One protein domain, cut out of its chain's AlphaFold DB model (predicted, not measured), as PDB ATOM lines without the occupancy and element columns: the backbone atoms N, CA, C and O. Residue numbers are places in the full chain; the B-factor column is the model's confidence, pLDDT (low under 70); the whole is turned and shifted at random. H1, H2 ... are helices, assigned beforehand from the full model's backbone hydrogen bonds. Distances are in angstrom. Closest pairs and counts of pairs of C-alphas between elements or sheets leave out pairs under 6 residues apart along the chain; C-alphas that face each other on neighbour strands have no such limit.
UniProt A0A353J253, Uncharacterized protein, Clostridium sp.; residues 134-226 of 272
ATOM      1  N   ALA A 134      41.125 -57.853  -2.170       90.56
ATOM      2  CA  ALA A 134      40.886 -56.641  -2.957       90.56
ATOM      3  C   ALA A 134      39.409 -56.215  -2.947       90.56
ATOM      4  O   ALA A 134      39.130 -55.022  -2.897       90.56
ATOM      5  N   ILE A 135      38.472 -57.171  -2.927       89.25
ATOM      6  CA  ILE A 135      37.030 -56.891  -2.890       89.25
ATOM      7  C   ILE A 135      36.633 -56.401  -1.502       89.25
ATOM      8  O   ILE A 135      35.981 -55.371  -1.389       89.25
ATOM      9  N   LEU A 136      37.122 -57.050  -0.443       90.81
ATOM     10  CA  LEU A 136      36.920 -56.581   0.931       90.81
ATOM     11  C   LEU A 136      37.485 -55.169   1.148       90.81
ATOM     12  O   LEU A 136      36.874 -54.346   1.827       90.81
ATOM     13  N   SER A 137      38.646 -54.872   0.562       91.94
ATOM     14  CA  SER A 137      39.251 -53.537   0.634       91.94
ATOM     15  C   SER A 137      38.440 -52.502  -0.148       91.94
ATOM     16  O   SER A 137      38.196 -51.414   0.368       91.94
ATOM     17  N   ALA A 138      37.980 -52.846  -1.354       90.12
ATOM     18  CA  ALA A 138      37.119 -51.987  -2.161       90.12
ATOM     19  C   ALA A 138      35.779 -51.708  -1.462       90.12
ATOM     20  O   ALA A 138      35.362 -50.557  -1.387       90.12
ATOM     21  N   GLN A 139      35.155 -52.726  -0.865       89.38
ATOM     22  CA  GLN A 139      33.903 -52.580  -0.125       89.38
ATOM     23  C   GLN A 139      34.071 -51.680   1.104       89.38
ATOM     24  O   GLN A 139      33.233 -50.815   1.347       89.38
ATOM     25  N   ARG A 140      35.174 -51.818   1.855       92.06
ATOM     26  CA  ARG A 140      35.497 -50.897   2.959       92.06
ATOM     27  C   ARG A 140      35.682 -49.467   2.472       92.06
ATOM     28  O   ARG A 140      35.163 -48.551   3.093       92.06
ATOM     29  N   MET A 141      36.392 -49.282   1.360       93.38
ATOM     30  CA  MET A 141      36.598 -47.961   0.773       93.38
ATOM     31  C   MET A 141      35.273 -47.330   0.329       93.38
ATOM     32  O   MET A 141      35.052 -46.156   0.596       93.38
ATOM     33  N   GLN A 142      34.379 -48.099  -0.296       90.88
ATOM     34  CA  GLN A 142      33.044 -47.627  -0.673       90.88
ATOM     35  C   GLN A 142      32.204 -47.253   0.548       90.88
ATOM     36  O   GLN A 142      31.611 -46.182   0.567       90.88
ATOM     37  N   GLN A 143      32.187 -48.092   1.586       93.62
ATOM     38  CA  GLN A 143      31.481 -47.788   2.834       93.62
ATOM     39  C   GLN A 143      32.032 -46.526   3.506       93.62
ATOM     40  O   GLN A 143      31.266 -45.696   3.986       93.62
ATOM     41  N   GLU A 144      33.353 -46.354   3.516       93.88
ATOM     42  CA  GLU A 144      33.991 -45.160   4.065       93.88
ATOM     43  C   GLU A 144      33.670 -43.908   3.237       93.88
ATOM     44  O   GLU A 144      33.412 -42.850   3.807       93.88
ATOM     45  N   GLN A 145      33.643 -44.014   1.905       93.50
ATOM     46  CA  GLN A 145      33.227 -42.918   1.026       93.50
ATOM     47  C   GLN A 145      31.764 -42.542   1.260       93.50
ATOM     48  O   GLN A 145      31.492 -41.376   1.524       93.50
ATOM     49  N   GLN A 146      30.851 -43.514   1.277       92.38
ATOM     50  CA  GLN A 146      29.431 -43.284   1.562       92.38
ATOM     51  C   GLN A 146      29.225 -42.643   2.939       92.38
ATOM     52  O   GLN A 146      28.444 -41.705   3.074       92.38
ATOM     53  N   ALA A 147      29.955 -43.099   3.962       92.12
ATOM     54  CA  ALA A 147      29.906 -42.492   5.288       92.12
ATOM     55  C   ALA A 147      30.394 -41.034   5.262       92.12
ATOM     56  O   ALA A 147      29.741 -40.155   5.822       92.12
ATOM     57  N   ARG A 148      31.502 -40.747   4.566       93.44
ATOM     58  CA  ARG A 148      32.016 -39.377   4.407       93.44
ATOM     59  C   ARG A 148      31.059 -38.483   3.625       93.44
ATOM     60  O   ARG A 148      30.894 -37.321   3.983       93.44
ATOM     61  N   GLU A 149      30.436 -38.994   2.571       92.94
ATOM     62  CA  GLU A 149      29.433 -38.268   1.790       92.94
ATOM     63  C   GLU A 149      28.201 -37.954   2.633       92.94
ATOM     64  O   GLU A 149      27.772 -36.803   2.667       92.94
ATOM     65  N   ALA A 150      27.694 -38.929   3.391       89.06
ATOM     66  CA  ALA A 150      26.592 -38.723   4.323       89.06
ATOM     67  C   ALA A 150      26.944 -37.684   5.403       89.06
ATOM     68  O   ALA A 150      26.149 -36.785   5.683       89.06
ATOM     69  N   GLU A 151      28.152 -37.740   5.971       89.31
ATOM     70  CA  GLU A 151      28.631 -36.729   6.918       89.31
ATOM     71  C   GLU A 151      28.729 -35.335   6.287       89.31
ATOM     72  O   GLU A 151      28.332 -34.343   6.902       89.31
ATOM     73  N   ASN A 152      29.272 -35.234   5.073       93.31
ATOM     74  CA  ASN A 152      29.414 -33.965   4.363       93.31
ATOM     75  C   ASN A 152      28.052 -33.382   3.988       93.31
ATOM     76  O   ASN A 152      27.840 -32.176   4.123       93.31
ATOM     77  N   PHE A 153      27.116 -34.234   3.577       92.56
ATOM     78  CA  PHE A 153      25.736 -33.856   3.327       92.56
ATOM     79  C   PHE A 153      25.086 -33.304   4.599       92.56
ATOM     80  O   PHE A 153      24.589 -32.178   4.587       92.56
ATOM     81  N   ALA A 154      25.178 -34.022   5.722       90.19
ATOM     82  CA  ALA A 154      24.641 -33.570   7.005       90.19
ATOM     83  C   ALA A 154      25.254 -32.232   7.459       90.19
ATOM     84  O   ALA A 154      24.532 -31.324   7.873       90.19
ATOM     85  N   LYS A 155      26.578 -32.067   7.323       90.38
ATOM     86  CA  LYS A 155      27.282 -30.804   7.621       90.38
ATOM     87  C   LYS A 155      26.809 -29.657   6.730       90.38
ATOM     88  O   LYS A 155      26.609 -28.549   7.221       90.38
ATOM     89  N   THR A 156      26.612 -29.915   5.440       93.12
ATOM     90  CA  THR A 156      26.136 -28.914   4.474       93.12
ATOM     91  C   THR A 156      24.714 -28.474   4.807       93.12
ATOM     92  O   THR A 156      24.443 -27.278   4.899       93.12
ATOM     93  N   GLN A 157      23.825 -29.429   5.077       93.56
ATOM     94  CA  GLN A 157      22.447 -29.166   5.491       93.56
ATOM     95  C   GLN A 157      22.392 -28.343   6.789       93.56
ATOM     96  O   GLN A 157      21.670 -27.348   6.864       93.56
ATOM     97  N   LEU A 158      23.217 -28.690   7.783       90.75
ATOM     98  CA  LEU A 158      23.335 -27.922   9.023       90.75
ATOM     99  C   LEU A 158      23.873 -26.504   8.775       90.75
ATOM    100  O   LEU A 158      23.320 -25.537   9.292       90.75
ATOM    101  N   SER A 159      24.914 -26.353   7.955       91.50
ATOM    102  CA  SER A 159      25.467 -25.041   7.594       91.50
ATOM    103  C   SER A 159      24.427 -24.153   6.905       91.50
ATOM    104  O   SER A 159      24.315 -22.965   7.217       91.50
ATOM    105  N   ASN A 160      23.630 -24.723   6.000       92.62
ATOM    106  CA  ASN A 160      22.546 -24.011   5.327       92.62
ATOM    107  C   ASN A 160      21.480 -23.542   6.325       92.62
ATOM    108  O   ASN A 160      21.026 -22.397   6.253       92.62
ATOM    109  N   LEU A 161      21.129 -24.391   7.296       90.69
ATOM    110  CA  LEU A 161      20.213 -24.033   8.375       90.69
ATOM    111  C   LEU A 161      20.747 -22.866   9.208       90.69
ATOM    112  O   LEU A 161      20.035 -21.878   9.380       90.69
ATOM    113  N   LEU A 162      21.995 -22.949   9.673       90.12
ATOM    114  CA  LEU A 162      22.634 -21.905  10.483       90.12
ATOM    115  C   LEU A 162      22.789 -20.586   9.720       90.12
ATOM    116  O   LEU A 162      22.664 -19.513  10.301       90.12
ATOM    117  N   THR A 163      23.016 -20.651   8.408       92.38
ATOM    118  CA  THR A 163      23.098 -19.456   7.557       92.38
ATOM    119  C   THR A 163      21.742 -18.762   7.441       92.38
ATOM    120  O   THR A 163      21.658 -17.537   7.529       92.38
ATOM    121  N   LYS A 164      20.663 -19.529   7.252       89.88
ATOM    122  CA  LYS A 164      19.313 -18.972   7.088       89.88
ATOM    123  C   LYS A 164      18.674 -18.564   8.419       89.88
ATOM    124  O   LYS A 164      17.904 -17.604   8.460       89.88
ATOM    125  N   TYR A 165      18.986 -19.285   9.492       88.81
ATOM    126  CA  TYR A 165      18.462 -19.084  10.839       88.81
ATOM    127  C   TYR A 165      19.610 -19.124  11.863       88.81
ATOM    128  O   TYR A 165      19.746 -20.112  12.581       88.81
ATOM    129  N   PRO A 166      20.419 -18.054  11.973       85.19
ATOM    130  CA  PRO A 166      21.550 -18.015  12.908       85.19
ATOM    131  C   PRO A 166      21.112 -18.109  14.377       85.19
ATOM    132  O   PRO A 166      21.839 -18.639  15.210       85.19
ATOM    133  N   ASP A 167      19.894 -17.660  14.680       82.12
ATOM    134  CA  ASP A 167      19.303 -17.711  16.020       82.12
ATOM    135  C   ASP A 167      18.449 -18.973  16.243       82.12
ATOM    136  O   ASP A 167      17.575 -18.974  17.111       82.12
ATOM    137  N   CYS A 168      18.618 -20.037  15.445       80.31
ATOM    138  CA  CYS A 168      17.793 -21.247  15.560       80.31
ATOM    139  C   CYS A 168      17.931 -21.945  16.922       80.31
ATOM    140  O   CYS A 168      16.998 -22.623  17.331       80.31
ATOM    141  N   GLY A 169      19.027 -21.712  17.653       77.31
ATOM    142  CA  GLY A 169      19.241 -22.244  19.003       77.31
ATOM    143  C   GLY A 169      19.894 -23.627  19.040       77.31
ATOM    144  O   GLY A 169      20.071 -24.172  20.126       77.31
ATOM    145  N   PHE A 170      20.288 -24.161  17.881       79.75
ATOM    146  CA  PHE A 170      20.982 -25.442  17.744       79.75
ATOM    147  C   PHE A 170      22.317 -25.221  17.034       79.75
ATOM    148  O   PHE A 170      22.361 -24.516  16.033       79.75
ATOM    149  N   THR A 171      23.400 -25.821  17.523       81.88
ATOM    150  CA  THR A 171      24.735 -25.754  16.892       81.88
ATOM    151  C   THR A 171      25.149 -27.060  16.225       81.88
ATOM    152  O   THR A 171      26.099 -27.081  15.446       81.88
ATOM    153  N   ASP A 172      24.458 -28.152  16.541       83.75
ATOM    154  CA  ASP A 172      24.730 -29.489  16.032       83.75
ATOM    155  C   ASP A 172      23.442 -30.322  15.954       83.75
ATOM    156  O   ASP A 172      22.414 -29.978  16.543       83.75
ATOM    157  N   LEU A 173      23.498 -31.428  15.207       82.56
ATOM    158  CA  LEU A 173      22.353 -32.326  15.042       82.56
ATOM    159  C   LEU A 173      21.970 -33.056  16.340       82.56
ATOM    160  O   LEU A 173      20.799 -33.369  16.530       82.56
ATOM    161  N   ASN A 174      22.913 -33.281  17.260       85.38
ATOM    162  CA  ASN A 174      22.624 -33.971  18.521       85.38
ATOM    163  C   ASN A 174      21.714 -33.128  19.426       85.38
ATOM    164  O   ASN A 174      20.912 -33.671  20.182       85.38
ATOM    165  N   GLN A 175      21.806 -31.799  19.359       85.75
ATOM    166  CA  GLN A 175      20.907 -30.902  20.088       85.75
ATOM    167  C   GLN A 175      19.465 -30.975  19.575       85.75
ATOM    168  O   GLN A 175      18.531 -30.839  20.367       85.75
ATOM    169  N   LEU A 176      19.261 -31.257  18.284       82.81
ATOM    170  CA  LEU A 176      17.919 -31.504  17.752       82.81
ATOM    171  C   LEU A 176      17.312 -32.766  18.382       82.81
ATOM    172  O   LEU A 176      16.150 -32.748  18.779       82.81
ATOM    173  N   GLU A 177      18.102 -33.820  18.596       85.50
ATOM    174  CA  GLU A 177      17.631 -35.059  19.241       85.50
ATOM    175  C   GLU A 177      17.229 -34.888  20.716       85.50
ATOM    176  O   GLU A 177      16.497 -35.717  21.273       85.50
ATOM    177  N   GLN A 178      17.687 -33.827  21.377       86.56
ATOM    178  CA  GLN A 178      17.393 -33.578  22.791       86.56
ATOM    179  C   GLN A 178      16.007 -32.968  23.017       86.56
ATOM    180  O   GLN A 178      15.474 -33.071  24.121       86.56
ATOM    181  N   SER A 179      15.408 -32.367  21.987       85.44
ATOM    182  CA  SER A 179      14.092 -31.731  22.071       85.44
ATOM    183  C   SER A 179      13.041 -32.510  21.282       85.44
ATOM    184  O   SER A 179      13.338 -33.135  20.268       85.44
ATOM    185  N   GLU A 180      11.788 -32.471  21.735       85.94
ATOM    186  CA  GLU A 180      10.674 -33.116  21.028       85.94
ATOM    187  C   GLU A 180      10.469 -32.505  19.632       85.94
ATOM    188  O   GLU A 180      10.403 -33.231  18.642       85.94
ATOM    189  N   ALA A 181      10.495 -31.172  19.540       84.50
ATOM    190  CA  ALA A 181      10.407 -30.451  18.272       84.50
ATOM    191  C   ALA A 181      11.601 -30.741  17.341       84.50
ATOM    192  O   ALA A 181      11.428 -30.904  16.137       84.50
ATOM    193  N   GLY A 182      12.820 -30.867  17.878       86.38
ATOM    194  CA  GLY A 182      13.997 -31.199  17.076       86.38
ATOM    195  C   GLY A 182      13.986 -32.638  16.546       86.38
ATOM    196  O   GLY A 182      14.410 -32.872  15.418       86.38
ATOM    197  N   ARG A 183      13.411 -33.599  17.281       91.00
ATOM    198  CA  ARG A 183      13.177 -34.959  16.757       91.00
ATOM    199  C   ARG A 183      12.180 -34.966  15.601       91.00
ATOM    200  O   ARG A 183      12.403 -35.692  14.635       91.00
ATOM    201  N   ALA A 184      11.125 -34.156  15.678       91.00
ATOM    202  CA  ALA A 184      10.179 -33.995  14.574       91.00
ATOM    203  C   ALA A 184      10.863 -33.402  13.328       91.00
ATOM    204  O   ALA A 184      10.682 -33.918  12.227       91.00
ATOM    205  N   VAL A 185      11.767 -32.427  13.508       91.19
ATOM    206  CA  VAL A 185      12.619 -31.915  12.419       91.19
ATOM    207  C   VAL A 185      13.478 -33.012  11.797       91.19
ATOM    208  O   VAL A 185      13.540 -33.100  10.577       91.19
ATOM    209  N   LEU A 186      14.130 -33.860  12.595       90.56
ATOM    210  CA  LEU A 186      14.950 -34.952  12.059       90.56
ATOM    211  C   LEU A 186      14.106 -35.990  11.306       90.56
ATOM    212  O   LEU A 186      14.526 -36.489  10.262       90.56
ATOM    213  N   GLN A 187      12.900 -36.285  11.797       92.62
ATOM    214  CA  GLN A 187      11.970 -37.187  11.121       92.62
ATOM    215  C   GLN A 187      11.504 -36.619   9.777       92.62
ATOM    216  O   GLN A 187      11.466 -37.345   8.783       92.62
ATOM    217  N   ASP A 188      11.148 -35.338   9.736       91.38
ATOM    218  CA  ASP A 188      10.726 -34.685   8.501       91.38
ATOM    219  C   ASP A 188      11.891 -34.488   7.541       91.38
ATOM    220  O   ASP A 188      11.712 -34.663   6.339       91.38
ATOM    221  N   TRP A 189      13.100 -34.246   8.047       93.00
ATOM    222  CA  TRP A 189      14.306 -34.192   7.226       93.00
ATOM    223  C   TRP A 189      14.564 -35.518   6.504       93.00
ATOM    224  O   TRP A 189      14.881 -35.513   5.316       93.00
ATOM    225  N   GLY A 190      14.330 -36.655   7.166       90.25
ATOM    226  CA  GLY A 190      14.391 -37.972   6.525       90.25
ATOM    227  C   GLY A 190      13.386 -38.165   5.379       90.25
ATOM    228  O   GLY A 190      13.623 -38.996   4.508       90.25
ATOM    229  N   LYS A 191      12.286 -37.399   5.351       91.44
ATOM    230  CA  LYS A 191      11.276 -37.435   4.276       91.44
ATOM    231  C   LYS A 191      11.558 -36.410   3.180       91.44
ATOM    232  O   LYS A 191      11.324 -36.686   2.011       91.44
ATOM    233  N   THR A 192      11.998 -35.211   3.556       88.94
ATOM    234  CA  THR A 192      12.172 -34.086   2.628       88.94
ATOM    235  C   THR A 192      13.547 -34.049   1.976       88.94
ATOM    236  O   THR A 192      13.700 -33.390   0.954       88.94
ATOM    237  N   GLY A 193      14.563 -34.662   2.592       89.44
ATOM    238  CA  GLY A 193      15.965 -34.509   2.196       89.44
ATOM    239  C   GLY A 193      16.550 -33.114   2.477       89.44
ATOM    240  O   GLY A 193      17.738 -32.896   2.267       89.44
ATOM    241  N   ASP A 194      15.758 -32.172   2.997       90.88
ATOM    242  CA  ASP A 194      16.156 -30.785   3.254       90.88
ATOM    243  C   ASP A 194      15.881 -30.408   4.716       90.88
ATOM    244  O   ASP A 194      14.726 -30.332   5.160       90.88
ATOM    245  N   LEU A 195      16.964 -30.157   5.460       91.69
ATOM    246  CA  LEU A 195      16.918 -29.839   6.888       91.69
ATOM    247  C   LEU A 195      16.313 -28.456   7.143       91.69
ATOM    248  O   LEU A 195      15.634 -28.246   8.147       91.69
ATOM    249  N   VAL A 196      16.526 -27.508   6.230       92.62
ATOM    250  CA  VAL A 196      15.958 -26.163   6.321       92.62
ATOM    251  C   VAL A 196      14.448 -26.236   6.174       92.62
ATOM    252  O   VAL A 196      13.730 -25.636   6.974       92.62
ATOM    253  N   LYS A 197      13.961 -26.990   5.182       92.38
ATOM    254  CA  LYS A 197      12.524 -27.191   4.961       92.38
ATOM    255  C   LYS A 197      11.868 -27.847   6.177       92.38
ATOM    256  O   LYS A 197      10.869 -27.327   6.682       92.38
ATOM    257  N   ALA A 198      12.473 -28.913   6.700       92.19
ATOM    258  CA  ALA A 198      11.992 -29.606   7.894       92.19
ATOM    259  C   ALA A 198      11.958 -28.689   9.129       92.19
ATOM    260  O   ALA A 198      10.956 -28.642   9.846       92.19
ATOM    261  N   TYR A 199      13.007 -27.888   9.341       90.62
ATOM    262  CA  TYR A 199      13.051 -26.901  10.419       90.62
ATOM    263  C   TYR A 199      11.942 -25.855  10.287       90.62
ATOM    264  O   TYR A 199      11.232 -25.572  11.249       90.62
ATOM    265  N   THR A 200      11.741 -25.297   9.091       91.31
ATOM    266  CA  THR A 200      10.706 -24.276   8.883       91.31
ATOM    267  C   THR A 200       9.294 -24.797   9.088       91.31
ATOM    268  O   THR A 200       8.462 -24.046   9.586       91.31
ATOM    269  N   ALA A 201       9.035 -26.061   8.749       90.50
ATOM    270  CA  ALA A 201       7.737 -26.685   8.968       90.50
ATOM    271  C   ALA A 201       7.419 -26.823  10.466       90.50
ATOM    272  O   ALA A 201       6.297 -26.558  10.884       90.50
ATOM    273  N   ASN A 202       8.422 -27.168  11.277       89.12
ATOM    274  CA  ASN A 202       8.244 -27.415  12.709       89.12
ATOM    275  C   ASN A 202       8.333 -26.141  13.571       89.12
ATOM    276  O   ASN A 202       7.746 -26.090  14.646       89.12
ATOM    277  N   PHE A 203       9.030 -25.099  13.106       89.38
ATOM    278  CA  PHE A 203       9.251 -23.851  13.855       89.38
ATOM    279  C   PHE A 203       8.588 -22.618  13.215       89.38
ATOM    280  O   PHE A 203       9.000 -21.484  13.476       89.38
ATOM    281  N   ALA A 204       7.565 -22.805  12.374       87.69
ATOM    282  CA  ALA A 204       6.916 -21.725  11.624       87.69
ATOM    283  C   ALA A 204       6.439 -20.564  12.520       87.69
ATOM    284  O   ALA A 204       6.782 -19.404  12.266       87.69
ATOM    285  N   ASP A 205       5.719 -20.877  13.601       86.12
ATOM    286  CA  ASP A 205       5.162 -19.881  14.524       86.12
ATOM    287  C   ASP A 205       6.254 -19.078  15.235       86.12
ATOM    288  O   ASP A 205       6.200 -17.849  15.298       86.12
ATOM    289  N   GLU A 206       7.297 -19.746  15.729       86.31
ATOM    290  CA  GLU A 206       8.411 -19.074  16.396       86.31
ATOM    291  C   GLU A 206       9.220 -18.199  15.439       86.31
ATOM    292  O   GLU A 206       9.662 -17.107  15.810       86.31
ATOM    293  N   ILE A 207       9.435 -18.662  14.205       87.62
ATOM    294  CA  ILE A 207      10.101 -17.879  13.161       87.62
ATOM    295  C   ILE A 207       9.277 -16.622  12.869       87.62
ATOM    296  O   ILE A 207       9.835 -15.523  12.780       87.62
ATOM    297  N   MET A 208       7.954 -16.758  12.752       85.94
ATOM    298  CA  MET A 208       7.051 -15.632  12.525       85.94
ATOM    299  C   MET A 208       7.087 -14.644  13.696       85.94
ATOM    300  O   MET A 208       7.295 -13.447  13.478       85.94
ATOM    301  N   GLN A 209       6.978 -15.127  14.936       86.62
ATOM    302  CA  GLN A 209       7.049 -14.298  16.140       86.62
ATOM    303  C   GLN A 209       8.377 -13.535  16.235       86.62
ATOM    304  O   GLN A 209       8.375 -12.324  16.476       86.62
ATOM    305  N   ARG A 210       9.509 -14.205  15.976       84.56
ATOM    306  CA  ARG A 210      10.844 -13.584  15.955       84.56
ATOM    307  C   ARG A 210      10.947 -12.493  14.892       84.56
ATOM    308  O   ARG A 210      11.403 -11.389  15.192       84.56
ATOM    309  N   ARG A 211      10.457 -12.747  13.673       84.75
ATOM    310  CA  ARG A 211      10.415 -11.741  12.595       84.75
ATOM    311  C   ARG A 211       9.571 -10.530  12.978       84.75
ATOM    312  O   ARG A 211      10.001  -9.396  12.773       84.75
ATOM    313  N   THR A 212       8.399 -10.742  13.573       84.31
ATOM    314  CA  THR A 212       7.541  -9.646  14.036       84.31
ATOM    315  C   THR A 212       8.198  -8.838  15.158       84.31
ATOM    316  O   THR A 212       8.125  -7.609  15.146       84.31
ATOM    317  N   ALA A 213       8.858  -9.491  16.119       84.06
ATOM    318  CA  ALA A 213       9.579  -8.814  17.194       84.06
ATOM    319  C   ALA A 213      10.752  -7.977  16.656       84.06
ATOM    320  O   ALA A 213      10.881  -6.803  17.007       84.06
ATOM    321  N   ALA A 214      11.548  -8.542  15.744       82.19
ATOM    322  CA  ALA A 214      12.644  -7.838  15.084       82.19
ATOM    323  C   ALA A 214      12.148  -6.635  14.266       82.19
ATOM    324  O   ALA A 214      12.732  -5.557  14.352       82.19
ATOM    325  N   ALA A 215      11.035  -6.773  13.538       80.50
ATOM    326  CA  ALA A 215      10.424  -5.670  12.798       80.50
ATOM    327  C   ALA A 215       9.966  -4.539  13.734       80.50
ATOM    328  O   ALA A 215      10.315  -3.380  13.510       80.50
ATOM    329  N   LYS A 216       9.263  -4.872  14.827       82.50
ATOM    330  CA  LYS A 216       8.854  -3.895  15.853       82.50
ATOM    331  C   LYS A 216      10.065  -3.173  16.447       82.50
ATOM    332  O   LYS A 216      10.056  -1.946  16.548       82.50
ATOM    333  N   GLN A 217      11.124  -3.907  16.789       81.56
ATOM    334  CA  GLN A 217      12.353  -3.319  17.324       81.56
ATOM    335  C   GLN A 217      13.075  -2.449  16.287       81.56
ATOM    336  O   GLN A 217      13.556  -1.371  16.629       81.56
ATOM    337  N   GLY A 218      13.111  -2.864  15.020       82.19
ATOM    338  CA  GLY A 218      13.654  -2.078  13.913       82.19
ATOM    339  C   GLY A 218      12.914  -0.753  13.731       82.19
ATOM    340  O   GLY A 218      13.549   0.294  13.609       82.19
ATOM    341  N   THR A 219      11.580  -0.764  13.813       79.25
ATOM    342  CA  THR A 219      10.762   0.457  13.794       79.25
ATOM    343  C   THR A 219      11.078   1.366  14.983       79.25
ATOM    344  O   THR A 219      11.296   2.563  14.793       79.25
ATOM    345  N   LEU A 220      11.170   0.820  16.201       80.31
ATOM    346  CA  LEU A 220      11.520   1.596  17.397       80.31
ATOM    347  C   LEU A 220      12.935   2.186  17.311       80.31
ATOM    348  O   LEU A 220      13.129   3.356  17.633       80.31
ATOM    349  N   ASN A 221      13.907   1.416  16.821       78.81
ATOM    350  CA  ASN A 221      15.278   1.875  16.601       78.81
ATOM    351  C   ASN A 221      15.342   2.960  15.520       78.81
ATOM    352  O   ASN A 221      16.084   3.921  15.684       78.81
ATOM    353  N   ALA A 222      14.538   2.871  14.459       78.06
ATOM    354  CA  ALA A 222      14.452   3.908  13.433       78.06
ATOM    355  C   ALA A 222      13.796   5.199  13.956       78.06
ATOM    356  O   ALA A 222      14.233   6.295  13.607       78.06
ATOM    357  N   ILE A 223      12.773   5.097  14.813       76.81
ATOM    358  CA  ILE A 223      12.126   6.253  15.455       76.81
ATOM    359  C   ILE A 223      13.080   6.914  16.455       76.81
ATOM    360  O   ILE A 223      13.266   8.130  16.418       76.81
ATOM    361  N   ASN A 224      13.727   6.123  17.315       71.25
ATOM    362  CA  ASN A 224      14.727   6.622  18.256       71.25
ATOM    363  C   ASN A 224      15.930   7.208  17.507       71.25
ATOM    364  O   ASN A 224      16.362   8.300  17.861       71.25
ATOM    365  N   GLY A 225      16.356   6.543  16.426       66.50
ATOM    366  CA  GLY A 225      17.307   6.955  15.384       66.50
ATOM    367  C   GLY A 225      17.080   8.371  14.851       66.50
ATOM    368  O   GLY A 225      17.952   9.237  14.810       66.50
ATOM    369  N   LYS A 226      15.835   8.636  14.463       64.38
ATOM    370  CA  LYS A 226      15.406   9.934  13.930       64.38
ATOM    371  C   LYS A 226      15.233  11.001  15.012       64.38
ATOM    372  O   LYS A 226      15.248  12.183  14.698       64.38
TER     373      LYS A 226
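AT A GLANCE: This is residues 134 to 226 of the 272 residues of an uncharacterized protein of Clostridium sp. (UniProt A0A353J253). A small compact body, in which the short helices H2, H3 and H4 follow one another and H4 packs on residues 157 to 164 of H1, has two arms sticking out at opposite ends, residues 134 to 152 of H1 and 211 to 226 of H5. The spans are 73 by 27 by 20 A; it is only just extended, close to loose, with radius of gyration of the C-alphas 18.9 A. The printed part has 93 residues and five named helices, H1 to H5 in order, class all helix.

IN THESE COORDINATES: Find C-alpha 134 at (40.886, -56.641, -2.957); H1, residues 134 to 164, runs 44.6 A. Then come H2, 173 to 178, H3, 180 to 192, and H4, 195 to 202. H5, 204 to 226, runs 32.9 A to (15.406, 9.934, 13.930).

HOW THE PARTS SIT: H1 touches H4 with residues 157 to 164 alone; closest C-alphas, Leu 161 and Val 196, 5.2 A. H3 touches H4 at a steep tilt of 53 degrees; closest C-alphas, Trp 189 and Leu 195, 5.1 A. H2 and H3 touch only at the corner; closest C-alphas, Leu 176 and Gly 182, 4.0 A. H5 touches no helix. O i to N i+4 pairs are within hydrogen-bond range throughout H1, H2, H4 and H5, and 8 of 9 in H3.

THE WHOLE: The farthest C-alphas, Ala 134 and Lys 226, are 73.3 A apart. The printed part has no cut and no long link; residues 225 to 226 have pLDDT under 70.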